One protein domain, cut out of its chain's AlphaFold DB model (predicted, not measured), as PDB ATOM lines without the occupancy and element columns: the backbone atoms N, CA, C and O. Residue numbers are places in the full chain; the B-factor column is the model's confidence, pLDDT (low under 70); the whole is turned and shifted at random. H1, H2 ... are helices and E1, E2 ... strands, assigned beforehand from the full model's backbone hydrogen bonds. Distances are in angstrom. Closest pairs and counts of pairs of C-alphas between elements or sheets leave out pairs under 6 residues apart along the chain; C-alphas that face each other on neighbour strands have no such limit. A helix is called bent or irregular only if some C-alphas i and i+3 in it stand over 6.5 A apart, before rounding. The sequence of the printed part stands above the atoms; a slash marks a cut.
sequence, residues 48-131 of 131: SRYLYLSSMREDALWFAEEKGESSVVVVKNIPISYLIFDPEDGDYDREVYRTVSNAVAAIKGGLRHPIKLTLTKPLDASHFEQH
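AT A GLANCE: This is residues 48 to 131 of the 131 residues of an uncharacterized protein of Pontibacter fetidus (UniProt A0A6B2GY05). A small three-strand sheet, E1, E4 and E3, makes a short wall through a rounded domain, with helix H1 by its E1 side and helices H2 and H3, which meet at a corner, by its E3 side. The long, bent strand E2 runs across the domain past this sheet, and the short last strand E5 pairs with part of it to make a second, two-strand sheet. The 84 printed residues hold three named helices and five named strands, in the order E1 H1 E2 E3 H2 H3 E4 E5, and the class is mixed, helices and strands. The larger sheet has the order E1 - E4 - E3, and both sheets are antiparallel. The whole is compact, with a radius of gyration of the C-alphas of 12.5 A and spans of 32 by 26 by 26 A.

IN THESE COORDINATES: Find C-alpha 51 at (26.146, 17.891, -44.782); there E1 begins and runs through residues 51 to 54. Its neighbour E4 is residues 116 to 119, 10.4 A long, and E3 is residues 83 to 85. H1 is residues 57 to 65, 12.3 A from first to last C-alpha. H2 covers residues 91 to 97, and H3 covers residues 100 to 108 over 12.2 A. Look at C-alpha 71 at (18.897, 4.996, -43.807) for the start of E2, residues 71 to 79, which spans 23.2 A and bends by 51 degrees at residue 76. E5 is residues 128 to 130 and ends at C-alpha 130, (24.500, 2.913, -48.427).

HOW THE PARTS SIT: Start at E4, the inner strand. It is antiparallel to E1 at 147 degrees, with N 53 and O 117 within hydrogen-bond range at 2.8 A. It is antiparallel to E3 at 144 degrees, with N 118 and O 84 at 2.8 A. H1 only grazes this sheet with residues 59 to 63; its closest C-alphas to E2 are those of Leu 61 and Val 72, 6.0 A apart. H2 only grazes it with residues 91 to 97, and H3 with residues 100 to 104; the C-alphas of Ile 84 and Val 100, the closest of E3 and H3, are 6.4 A apart. H2 and H3 touch only at the corner, and only just, with 3 pairs of C-alphas within 8 A; the closest are those of Tyr 97 and Ala 103, 5.3 A. E1 and E2 are near each other, with 5 pairs of C-alphas within 10 A. E2 is antiparallel to E5 at 155 degrees, with N 74 and O 129 at 2.8 A. H1 is apart from H2 and H3. In H1, H2 and H3 each O i to N i+4 pair is within hydrogen-bond range.

THE WHOLE: The two C-alphas farthest apart, those of Gly 68 and Arg 98, are 33.8 A from each other. The printed part has no cut, and no link is long. Mean pLDDT of the printed part is 92.6, and the one residue under 70 is His 131, the chain's last.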
ATOM      1  N   SER A  48      21.127  23.846 -45.517       79.06
ATOM      2  CA  SER A  48      21.349  23.157 -46.803       79.06
ATOM      3  C   SER A  48      22.713  23.408 -47.461       79.06
ATOM      4  O   SER A  48      23.043  22.796 -48.481       79.06
ATOM      5  N   ARG A  49      23.519  24.304 -46.878       84.44
ATOM      6  CA  ARG A  49      24.922  24.542 -47.233       84.44
ATOM      7  C   ARG A  49      25.899  23.556 -46.579       84.44
ATOM      8  O   ARG A  49      27.095  23.645 -46.841       84.44
ATOM      9  N   TYR A  50      25.400  22.653 -45.740       91.06
ATOM     10  CA  TYR A  50      26.158  21.698 -44.941       91.06
ATOM     11  C   TYR A  50      25.623  20.274 -45.120       91.06
ATOM     12  O   TYR A  50      24.426  20.076 -45.331       91.06
ATOM     13  N   LEU A  51      26.516  19.288 -45.015       93.94
ATOM     14  CA  LEU A  51      26.146  17.891 -44.782       93.94
ATOM     15  C   LEU A  51      26.628  17.501 -43.387       93.94
ATOM     16  O   LEU A  51      27.826  17.552 -43.115       93.94
ATOM     17  N   TYR A  52      25.689  17.142 -42.520       94.81
ATOM     18  CA  TYR A  52      25.946  16.799 -41.122       94.81
ATOM     19  C   TYR A  52      26.382  15.343 -41.020       94.81
ATOM     20  O   TYR A  52      25.732  14.460 -41.587       94.81
ATOM     21  N   LEU A  53      27.490  15.105 -40.328       96.31
ATOM     22  CA  LEU A  53      28.173  13.824 -40.271       96.31
ATOM     23  C   LEU A  53      28.474  13.451 -38.822       96.31
ATOM     24  O   LEU A  53      28.842  14.300 -38.011       96.31
ATOM     25  N   SER A  54      28.395  12.159 -38.529       95.81
ATOM     26  CA  SER A  54      28.808  11.592 -37.253       95.81
ATOM     27  C   SER A  54      29.970  10.628 -37.441       95.81
ATOM     28  O   SER A  54      30.070   9.931 -38.454       95.81
ATOM     29  N   SER A  55      30.847  10.552 -36.444       95.88
ATOM     30  CA  SER A  55      31.890   9.526 -36.385       95.88
ATOM     31  C   SER A  55      31.362   8.135 -36.022       95.88
ATOM     32  O   SER A  55      32.131   7.175 -36.064       95.88
ATOM     33  N   MET A  56      30.082   8.008 -35.646       95.69
ATOM     34  CA  MET A  56      29.456   6.739 -35.263       95.69
ATOM     35  C   MET A  56      28.170   6.482 -36.045       95.69
ATOM     36  O   MET A  56      27.350   7.381 -36.241       95.69
ATOM     37  N   ARG A  57      27.976   5.226 -36.455       95.69
ATOM     38  CA  ARG A  57      26.805   4.808 -37.233       95.69
ATOM     39  C   ARG A  57      25.521   4.943 -36.422       95.69
ATOM     40  O   ARG A  57      24.505   5.353 -36.967       95.69
ATOM     41  N   GLU A  58      25.562   4.581 -35.146       95.31
ATOM     42  CA  GLU A  58      24.404   4.566 -34.249       95.31
ATOM     43  C   GLU A  58      23.881   5.983 -33.991       95.31
ATOM     44  O   GLU A  58      22.676   6.205 -33.987       95.31
ATOM     45  N   ASP A  59      24.790   6.947 -33.846       95.00
ATOM     46  CA  ASP A  59      24.446   8.362 -33.696       95.00
ATOM     47  C   ASP A  59      23.849   8.923 -34.997       95.00
ATOM     48  O   ASP A  59      22.802   9.564 -34.974       95.00
ATOM     49  N   ALA A  60      24.431   8.589 -36.155       95.31
ATOM     50  CA  ALA A  60      23.833   8.923 -37.448       95.31
ATOM     51  C   ALA A  60      22.436   8.298 -37.625       95.31
ATOM     52  O   ALA A  60      21.520   8.976 -38.085       95.31
ATOM     53  N   LEU A  61      22.250   7.031 -37.242       95.88
ATOM     54  CA  LEU A  61      20.955   6.353 -37.316       95.88
ATOM     55  C   LEU A  61      19.902   7.063 -36.461       95.88
ATOM     56  O   LEU A  61      18.805   7.305 -36.955       95.88
ATOM     57  N   TRP A  62      20.253   7.464 -35.238       94.31
ATOM     58  CA  TRP A  62      19.346   8.199 -34.357       94.31
ATOM     59  C   TRP A  62      18.782   9.462 -35.036       94.31
ATOM     60  O   TRP A  62      17.577   9.699 -35.013       94.31
ATOM     61  N   PHE A  63      19.614  10.223 -35.760       90.69
ATOM     62  CA  PHE A  63      19.149  11.392 -36.525       90.69
ATOM     63  C   PHE A  63      18.201  11.059 -37.687       90.69
ATOM     64  O   PHE A  63      17.386  11.909 -38.069       90.69
ATOM     65  N   ALA A  64      18.326   9.875 -38.293       93.31
ATOM     66  CA  ALA A  64      17.374   9.403 -39.296       93.31
ATOM     67  C   ALA A  64      16.041   9.024 -38.630       93.31
ATOM     68  O   ALA A  64      14.977   9.449 -39.086       93.31
ATOM     69  N   GLU A  65      16.102   8.305 -37.508       94.62
ATOM     70  CA  GLU A  65      14.933   7.823 -36.762       94.62
ATOM     71  C   GLU A  65      14.079   8.964 -36.199       94.62
ATOM     72  O   GLU A  65      12.851   8.891 -36.266       94.62
ATOM     73  N   GLU A  66      14.696  10.071 -35.772       90.50
ATOM     74  CA  GLU A  66      13.986  11.295 -35.357       90.50
ATOM     75  C   GLU A  66      13.075  11.873 -36.460       90.50
ATOM     76  O   GLU A  66      12.163  12.654 -36.185       90.50
ATOM     77  N   LYS A  67      13.297  11.490 -37.723       85.06
ATOM     78  CA  LYS A  67      12.491  11.900 -38.886       85.06
ATOM     79  C   LYS A  67      11.576  10.786 -39.402       85.06
ATOM     80  O   LYS A  67      10.932  10.969 -40.431       85.06
ATOM     81  N   GLY A  68      11.510   9.650 -38.705       92.31
ATOM     82  CA  GLY A  68      10.788   8.457 -39.154       92.31
ATOM     83  C   GLY A  68      11.499   7.685 -40.269       92.31
ATOM     84  O   GLY A  68      10.857   6.908 -40.972       92.31
ATOM     85  N   GLU A  69      12.802   7.906 -40.442       93.94
ATOM     86  CA  GLU A  69      13.649   7.253 -41.441       93.94
ATOM     87  C   GLU A  69      14.632   6.281 -40.766       93.94
ATOM     88  O   GLU A  69      14.746   6.240 -39.546       93.94
ATOM     89  N   SER A  70      15.362   5.482 -41.546       94.62
ATOM     90  CA  SER A  70      16.328   4.507 -41.001       94.62
ATOM     91  C   SER A  70      17.578   4.307 -41.862       94.62
ATOM     92  O   SER A  70      18.373   3.400 -41.613       94.62
ATOM     93  N   SER A  71      17.765   5.137 -42.892       95.94
ATOM     94  CA  SER A  71      18.897   4.996 -43.807       95.94
ATOM     95  C   SER A  71      20.140   5.698 -43.272       95.94
ATOM     96  O   SER A  71      20.090   6.851 -42.840       95.94
ATOM     97  N   VAL A  72      21.278   5.010 -43.361       97.31
ATOM     98  CA  VAL A  72      22.595   5.570 -43.057       97.31
ATOM     99  C   VAL A  72      23.497   5.421 -44.275       97.31
ATOM    100  O   VAL A  72      23.623   4.340 -44.847       97.31
ATOM    101  N   VAL A  73      24.138   6.521 -44.654       97.50
ATOM    102  CA  VAL A  73      25.143   6.566 -45.718       97.50
ATOM    103  C   VAL A  73      26.521   6.681 -45.088       97.50
ATOM    104  O   VAL A  73      26.745   7.541 -44.234       97.50
ATOM    105  N   VAL A  74      27.455   5.840 -45.517       98.31
ATOM    106  CA  VAL A  74      28.882   6.012 -45.246       98.31
ATOM    107  C   VAL A  74      29.453   6.964 -46.284       98.31
ATOM    108  O   VAL A  74      29.342   6.748 -47.491       98.31
ATOM    109  N   VAL A  75      30.064   8.035 -45.795       98.06
ATOM    110  CA  VAL A  75      30.747   9.047 -46.590       98.06
ATOM    111  C   VAL A  75      32.244   8.803 -46.451       98.06
ATOM    112  O   VAL A  75      32.832   9.070 -45.406       98.06
ATOM    113  N   LYS A  76      32.844   8.237 -47.494       97.81
ATOM    114  CA  LYS A  76      34.215   7.727 -47.526       97.81
ATOM    115  C   LYS A  76      35.215   8.781 -47.974       97.81
ATOM    116  O   LYS A  76      34.871   9.698 -48.717       97.81
ATOM    117  N   ASN A  77      36.481   8.591 -47.618       96.88
ATOM    118  CA  ASN A  77      37.631   9.335 -48.133       96.88
ATOM    119  C   ASN A  77      37.464  10.863 -48.075       96.88
ATOM    120  O   ASN A  77      37.907  11.573 -48.979       96.88
ATOM    121  N   ILE A  78      36.817  11.382 -47.031       97.25
ATOM    122  CA  ILE A  78      36.555  12.814 -46.898       97.25
ATOM    123  C   ILE A  78      37.869  13.520 -46.583       97.25
ATOM    124  O   ILE A  78      38.469  13.208 -45.552       97.25
ATOM    125  N   PRO A  79      38.313  14.495 -47.391       97.12
ATOM    126  CA  PRO A  79      39.485  15.278 -47.043       97.12
ATOM    127  C   PRO A  79      39.236  16.075 -45.761       97.12
ATOM    128  O   PRO A  79      38.238  16.792 -45.656       97.12
ATOM    129  N   ILE A  80      40.141  15.998 -44.780       95.62
ATOM    130  CA  ILE A  80      39.941  16.670 -43.479       95.62
ATOM    131  C   ILE A  80      39.745  18.186 -43.649       95.62
ATOM    132  O   ILE A  80      38.995  18.802 -42.894       95.62
ATOM    133  N   SER A  81      40.341  18.795 -44.682       95.69
ATOM    134  CA  SER A  81      40.181  20.227 -44.974       95.69
ATOM    135  C   SER A  81      38.773  20.633 -45.447       95.69
ATOM    136  O   SER A  81      38.512  21.819 -45.669       95.69
ATOM    137  N   TYR A  82      37.872  19.667 -45.657       96.56
ATOM    138  CA  TYR A  82      36.483  19.888 -46.073       96.56
ATOM    139  C   TYR A  82      35.538  19.915 -44.866       96.56
ATOM    140  O   TYR A  82      34.362  20.265 -45.014       96.56
ATOM    141  N   LEU A  83      36.052  19.555 -43.688       96.69
ATOM    142  CA  LEU A  83      35.289  19.374 -42.468       96.69
ATOM    143  C   LEU A  83      35.451  20.566 -41.524       96.69
ATOM    144  O   LEU A  83      36.532  21.136 -41.368       96.69
ATOM    145  N   ILE A  84      34.357  20.894 -40.850       95.38
ATOM    146  CA  ILE A  84      34.324  21.755 -39.668       95.38
ATOM    147  C   ILE A  84      33.645  20.994 -38.528       95.38
ATOM    148  O   ILE A  84      32.965  19.997 -38.770       95.38
ATOM    149  N   PHE A  85      33.803  21.465 -37.291       95.19
ATOM    150  CA  PHE A  85      32.897  21.046 -36.221       95.19
ATOM    151  C   PHE A  85      31.476  21.461 -36.565       95.19
ATOM    152  O   PHE A  85      31.291  22.551 -37.117       95.19
ATOM    153  N   ASP A  86      30.513  20.612 -36.217       91.62
ATOM    154  CA  ASP A  86      29.100  20.922 -36.386       91.62
ATOM    155  C   ASP A  86      28.797  22.329 -35.822       91.62
ATOM    156  O   ASP A  86      29.112  22.612 -34.661       91.62
ATOM    157  N   PRO A  87      28.289  23.262 -36.645       86.31
ATOM    158  CA  PRO A  87      28.026  24.628 -36.207       86.31
ATOM    159  C   PRO A  87      26.835  24.742 -35.247       86.31
ATOM    160  O   PRO A  87      26.674  25.799 -34.642       86.31
ATOM    161  N   GLU A  88      26.001  23.708 -35.138       80.06
ATOM    162  CA  GLU A  88      24.806  23.674 -34.289       80.06
ATOM    163  C   GLU A  88      25.067  22.942 -32.973       80.06
ATOM    164  O   GLU A  88      24.591  23.389 -31.933       80.06
ATOM    165  N   ASP A  89      25.852  21.863 -33.011       75.75
ATOM    166  CA  ASP A  89      25.995  20.951 -31.865       75.75
ATOM    167  C   ASP A  89      27.461  20.593 -31.532       75.75
ATOM    168  O   ASP A  89      27.753  19.841 -30.604       75.75
ATOM    169  N   GLY A  90      28.420  21.144 -32.282       76.44
ATOM    170  CA  GLY A  90      29.846  20.822 -32.183       76.44
ATOM    171  C   GLY A  90      30.653  21.740 -31.263       76.44
ATOM    172  O   GLY A  90      31.883  21.705 -31.305       76.44
ATOM    173  N   ASP A  91      30.017  22.591 -30.453       82.69
ATOM    174  CA  ASP A  91      30.731  23.519 -29.563       82.69
ATOM    175  C   ASP A  91      31.520  22.780 -28.471       82.69
ATOM    176  O   ASP A  91      32.676  23.125 -28.211       82.69
ATOM    177  N   TYR A  92      30.947  21.713 -27.901       83.81
ATOM    178  CA  TYR A  92      31.656  20.844 -26.958       83.81
ATOM    179  C   TYR A  92      32.862  20.165 -27.622       83.81
ATOM    180  O   TYR A  92      33.982  20.239 -27.114       83.81
ATOM    181  N   ASP A  93      32.667  19.574 -28.806       87.12
ATOM    182  CA  ASP A  93      33.742  18.923 -29.563       87.12
ATOM    183  C   ASP A  93      34.859  19.918 -29.914       87.12
ATOM    184  O   ASP A  93      36.051  19.616 -29.790       87.12
ATOM    185  N   ARG A  94      34.493  21.148 -30.289       85.94
ATOM    186  CA  ARG A  94      35.448  22.226 -30.559       85.94
ATOM    187  C   ARG A  94      36.247  22.600 -29.314       85.94
ATOM    188  O   ARG A  94      37.445  22.872 -29.425       85.94
ATOM    189  N   GLU A  95      35.627  22.624 -28.139       90.06
ATOM    190  CA  GLU A  95      36.321  22.909 -26.884       90.06
ATOM    191  C   GLU A  95      37.303  21.792 -26.505       90.06
ATOM    192  O   GLU A  95      38.455  22.080 -26.156       90.06
ATOM    193  N   VAL A  96      36.876  20.532 -26.630       90.12
ATOM    194  CA  VAL A  96      37.668  19.351 -26.260       90.12
ATOM    195  C   VAL A  96      38.828  19.127 -27.230       90.12
ATOM    196  O   VAL A  96      39.979  19.001 -26.807       90.12
ATOM    197  N   TYR A  97      38.555  19.108 -28.536       92.25
ATOM    198  CA  TYR A  97      39.547  18.726 -29.544       92.25
ATOM    199  C   TYR A  97      40.316  19.911 -30.125       92.25
ATOM    200  O   TYR A  97      41.413  19.721 -30.659       92.25
ATOM    201  N   ARG A  98      39.796  21.140 -30.006       92.06
ATOM    202  CA  ARG A  98      40.354  22.402 -30.546       92.06
ATOM    203  C   ARG A  98      40.403  22.495 -32.071       92.06
ATOM    204  O   ARG A  98      40.141  23.561 -32.620       92.06
ATOM    205  N   THR A  99      40.740  21.410 -32.763       94.62
ATOM    206  CA  THR A  99      40.866  21.336 -34.222       94.62
ATOM    207  C   THR A  99      40.217  20.066 -34.756       94.62
ATOM    208  O   THR A  99      40.185  19.040 -34.074       94.62
ATOM    209  N   VAL A 100      39.749  20.117 -36.004       94.81
ATOM    210  CA  VAL A 100      39.193  18.939 -36.683       94.81
ATOM    211  C   VAL A 100      40.252  17.842 -36.824       94.81
ATOM    212  O   VAL A 100      39.946  16.680 -36.606       94.81
ATOM    213  N   SER A 101      41.516  18.186 -37.095       95.06
ATOM    214  CA  SER A 101      42.607  17.203 -37.166       95.06
ATOM    215  C   SER A 101      42.786  16.419 -35.860       95.06
ATOM    216  O   SER A 101      42.943  15.202 -35.897       95.06
ATOM    217  N   ASN A 102      42.694  17.078 -34.701       94.69
ATOM    218  CA  ASN A 102      42.752  16.395 -33.404       94.69
ATOM    219  C   ASN A 102      41.522  15.513 -33.162       94.69
ATOM    220  O   ASN A 102      41.653  14.414 -32.629       94.69
ATOM    221  N   ALA A 103      40.339  15.987 -33.560       94.81
ATOM    222  CA  ALA A 103      39.108  15.211 -33.475       94.81
ATOM    223  C   ALA A 103      39.215  13.934 -34.326       94.81
ATOM    224  O   ALA A 103      38.973  12.835 -33.836       94.81
ATOM    225  N   VAL A 104      39.698  14.052 -35.566       94.75
ATOM    226  CA  VAL A 104      39.955  12.915 -36.461       94.75
ATOM    227  C   VAL A 104      41.000  11.958 -35.884       94.75
ATOM    228  O   VAL A 104      40.794  10.743 -35.917       94.75
ATOM    229  N   ALA A 105      42.082  12.474 -35.297       94.75
ATOM    230  CA  ALA A 105      43.070  11.641 -34.617       94.75
ATOM    231  C   ALA A 105      42.449  10.852 -33.449       94.75
ATOM    232  O   ALA A 105      42.759   9.673 -33.277       94.75
ATOM    233  N   ALA A 106      41.531  11.458 -32.688       94.56
ATOM    234  CA  ALA A 106      40.802  10.775 -31.622       94.56
ATOM    235  C   ALA A 106      39.868   9.679 -32.166       94.56
ATOM    236  O   ALA A 106      39.888   8.563 -31.645       94.56
ATOM    237  N   ILE A 107      39.118   9.955 -33.243       94.81
ATOM    238  CA  ILE A 107      38.262   8.960 -33.922       94.81
ATOM    239  C   ILE A 107      39.102   7.748 -34.341       94.81
ATOM    240  O   ILE A 107      38.792   6.616 -33.970       94.81
ATOM    241  N   LYS A 108      40.219   7.987 -35.038       93.56
ATOM    242  CA  LYS A 108      41.151   6.934 -35.483       93.56
ATOM    243  C   LYS A 108      41.827   6.203 -34.316       93.56
ATOM    244  O   LYS A 108      42.183   5.037 -34.450       93.56
ATOM    245  N   GLY A 109      41.973   6.869 -33.171       93.69
ATOM    246  CA  GLY A 109      42.481   6.303 -31.922       93.69
ATOM    247  C   GLY A 109      41.487   5.417 -31.161       93.69
ATOM    248  O   GLY A 109      41.841   4.905 -30.100       93.69
ATOM    249  N   GLY A 110      40.266   5.219 -31.674       91.00
ATOM    250  CA  GLY A 110      39.262   4.342 -31.063       91.00
ATOM    251  C   GLY A 110      38.379   5.032 -30.022       91.00
ATOM    252  O   GLY A 110      38.011   4.419 -29.016       91.00
ATOM    253  N   LEU A 111      38.062   6.311 -30.240       85.88
ATOM    254  CA  LEU A 111      37.116   7.059 -29.413       85.88
ATOM    255  C   LEU A 111      35.776   6.320 -29.245       85.88
ATOM    256  O   LEU A 111      35.300   5.645 -30.155       85.88
ATOM    257  N   ARG A 112      35.156   6.469 -28.067       84.81
ATOM    258  CA  ARG A 112      33.929   5.753 -27.669       84.81
ATOM    259  C   ARG A 112      32.663   6.612 -27.591       84.81
ATOM    260  O   ARG A 112      31.646   6.120 -27.120       84.81
ATOM    261  N   HIS A 113      32.717   7.861 -28.037       88.94
ATOM    262  CA  HIS A 113      31.540   8.718 -28.182       88.94
ATOM    263  C   HIS A 113      31.526   9.354 -29.580       88.94
ATOM    264  O   HIS A 113      32.598   9.481 -30.183       88.94
ATOM    265  N   PRO A 114      30.347   9.721 -30.112       93.00
ATOM    266  CA  PRO A 114      30.265  10.381 -31.406       93.00
ATOM    267  C   PRO A 114      30.915  11.766 -31.343       93.00
ATOM    268  O   PRO A 114      30.844  12.450 -30.321       93.00
ATOM    269  N   ILE A 115      31.553  12.153 -32.445       94.44
ATOM    270  CA  ILE A 115      31.954  13.528 -32.747       94.44
ATOM    271  C   ILE A 115      31.128  13.983 -33.942       94.44
ATOM    272  O   ILE A 115      31.042  13.265 -34.949       94.44
ATOM    273  N   LYS A 116      30.573  15.191 -33.842       94.00
ATOM    274  CA  LYS A 116      29.726  15.785 -34.878       94.00
ATOM    275  C   LYS A 116      30.551  16.720 -35.754       94.00
ATOM    276  O   LYS A 116      31.103  17.732 -35.311       94.00
ATOM    277  N   LEU A 117      30.654  16.359 -37.026       96.06
ATOM    278  CA  LEU A 117      31.391  17.107 -38.039       96.06
ATOM    279  C   LEU A 117      30.453  17.511 -39.169       96.06
ATOM    280  O   LEU A 117      29.361  16.982 -39.345       96.06
ATOM    281  N   THR A 118      30.884  18.480 -39.957       95.81
ATOM    282  CA  THR A 118      30.092  18.999 -41.065       95.81
ATOM    283  C   THR A 118      30.949  19.164 -42.303       95.81
ATOM    284  O   THR A 118      32.003  19.799 -42.261       95.81
ATOM    285  N   LEU A 119      30.468  18.621 -43.418       96.44
ATOM    286  CA  LEU A 119      31.060  18.807 -44.734       96.44
ATOM    287  C   LEU A 119      30.650  20.164 -45.313       96.44
ATOM    288  O   LEU A 119      29.475  20.536 -45.307       96.44
ATOM    289  N   THR A 120      31.629  20.886 -45.851       95.12
ATOM    290  CA  THR A 120      31.446  22.256 -46.368       95.12
ATOM    291  C   THR A 120      31.736  22.401 -47.860       95.12
ATOM    292  O   THR A 120      31.478  23.451 -48.448       95.12
ATOM    293  N   LYS A 121      32.277  21.356 -48.489       94.81
ATOM    294  CA  LYS A 121      32.701  21.334 -49.891       94.81
ATOM    295  C   LYS A 121      32.098  20.124 -50.604       94.81
ATOM    296  O   LYS A 121      31.832  19.120 -49.949       94.81
ATOM    297  N   PRO A 122      31.861  20.214 -51.922       95.38
ATOM    298  CA  PRO A 122      31.226  19.136 -52.664       95.38
ATOM    299  C   PRO A 122      32.070  17.856 -52.659       95.38
ATOM    300  O   PRO A 122      33.299  17.923 -52.665       95.38
ATOM    301  N   LEU A 123      31.386  16.715 -52.708       96.56
ATOM    302  CA  LEU A 123      31.955  15.389 -52.948       96.56
ATOM    303  C   LEU A 123      31.138  14.715 -54.049       96.56
ATOM    304  O   LEU A 123      29.911  14.826 -54.062       96.56
ATOM    305  N   ASP A 124      31.799  14.028 -54.973       96.44
ATOM    306  CA  ASP A 124      31.096  13.259 -55.997       96.44
ATOM    307  C   ASP A 124      30.527  11.943 -55.433       96.44
ATOM    308  O   ASP A 124      30.844  11.525 -54.319       96.44
ATOM    309  N   ALA A 125      29.672  11.295 -56.223       95.69
ATOM    310  CA  ALA A 125      28.967  10.067 -55.867       95.69
ATOM    311  C   ALA A 125      29.880   8.925 -55.377       95.69
ATOM    312  O   ALA A 125      29.457   8.118 -54.554       95.69
ATOM    313  N   SER A 126      31.146   8.863 -55.815       97.38
ATOM    314  CA  SER A 126      32.064   7.775 -55.432       97.38
ATOM    315  C   SER A 126      32.433   7.775 -53.943       97.38
ATOM    316  O   SER A 126      32.912   6.765 -53.416       97.38
ATOM    317  N   HIS A 127      32.175   8.888 -53.252       97.75
ATOM    318  CA  HIS A 127      32.363   9.020 -51.815       97.75
ATOM    319  C   HIS A 127      31.200   8.452 -50.990       97.75
ATOM    320  O   HIS A 127      31.351   8.343 -49.780       97.75
ATOM    321  N   PHE A 128      30.066   8.079 -51.584       98.00
ATOM    322  CA  PHE A 128      28.860   7.702 -50.841       98.00
ATOM    323  C   PHE A 128      28.534   6.214 -51.016       98.00
ATOM    324  O   PHE A 128      28.572   5.681 -52.124       98.00
ATOM    325  N   GLU A 129      28.232   5.531 -49.911       97.19
ATOM    326  CA  GLU A 129      27.840   4.117 -49.887       97.19
ATOM    327  C   GLU A 129      26.708   3.892 -48.878       97.19
ATOM    328  O   GLU A 129      26.808   4.304 -47.723       97.19
ATOM    329  N   GLN A 130      25.625   3.244 -49.301       87.38
ATOM    330  CA  GLN A 130      24.500   2.913 -48.427       87.38
ATOM    331  C   GLN A 130      24.746   1.571 -47.723       87.38
ATOM    332  O   GLN A 130      25.140   0.603 -48.374       87.38
ATOM    333  N   HIS A 131      24.500   1.525 -46.408       65.31
ATOM    334  CA  HIS A 131      24.660   0.332 -45.564       65.31
ATOM    335  C   HIS A 131      23.342  -0.168 -44.982       65.31
ATOM    336  O   HIS A 131      22.583   0.666 -44.436       65.31
TER     337      HIS A 131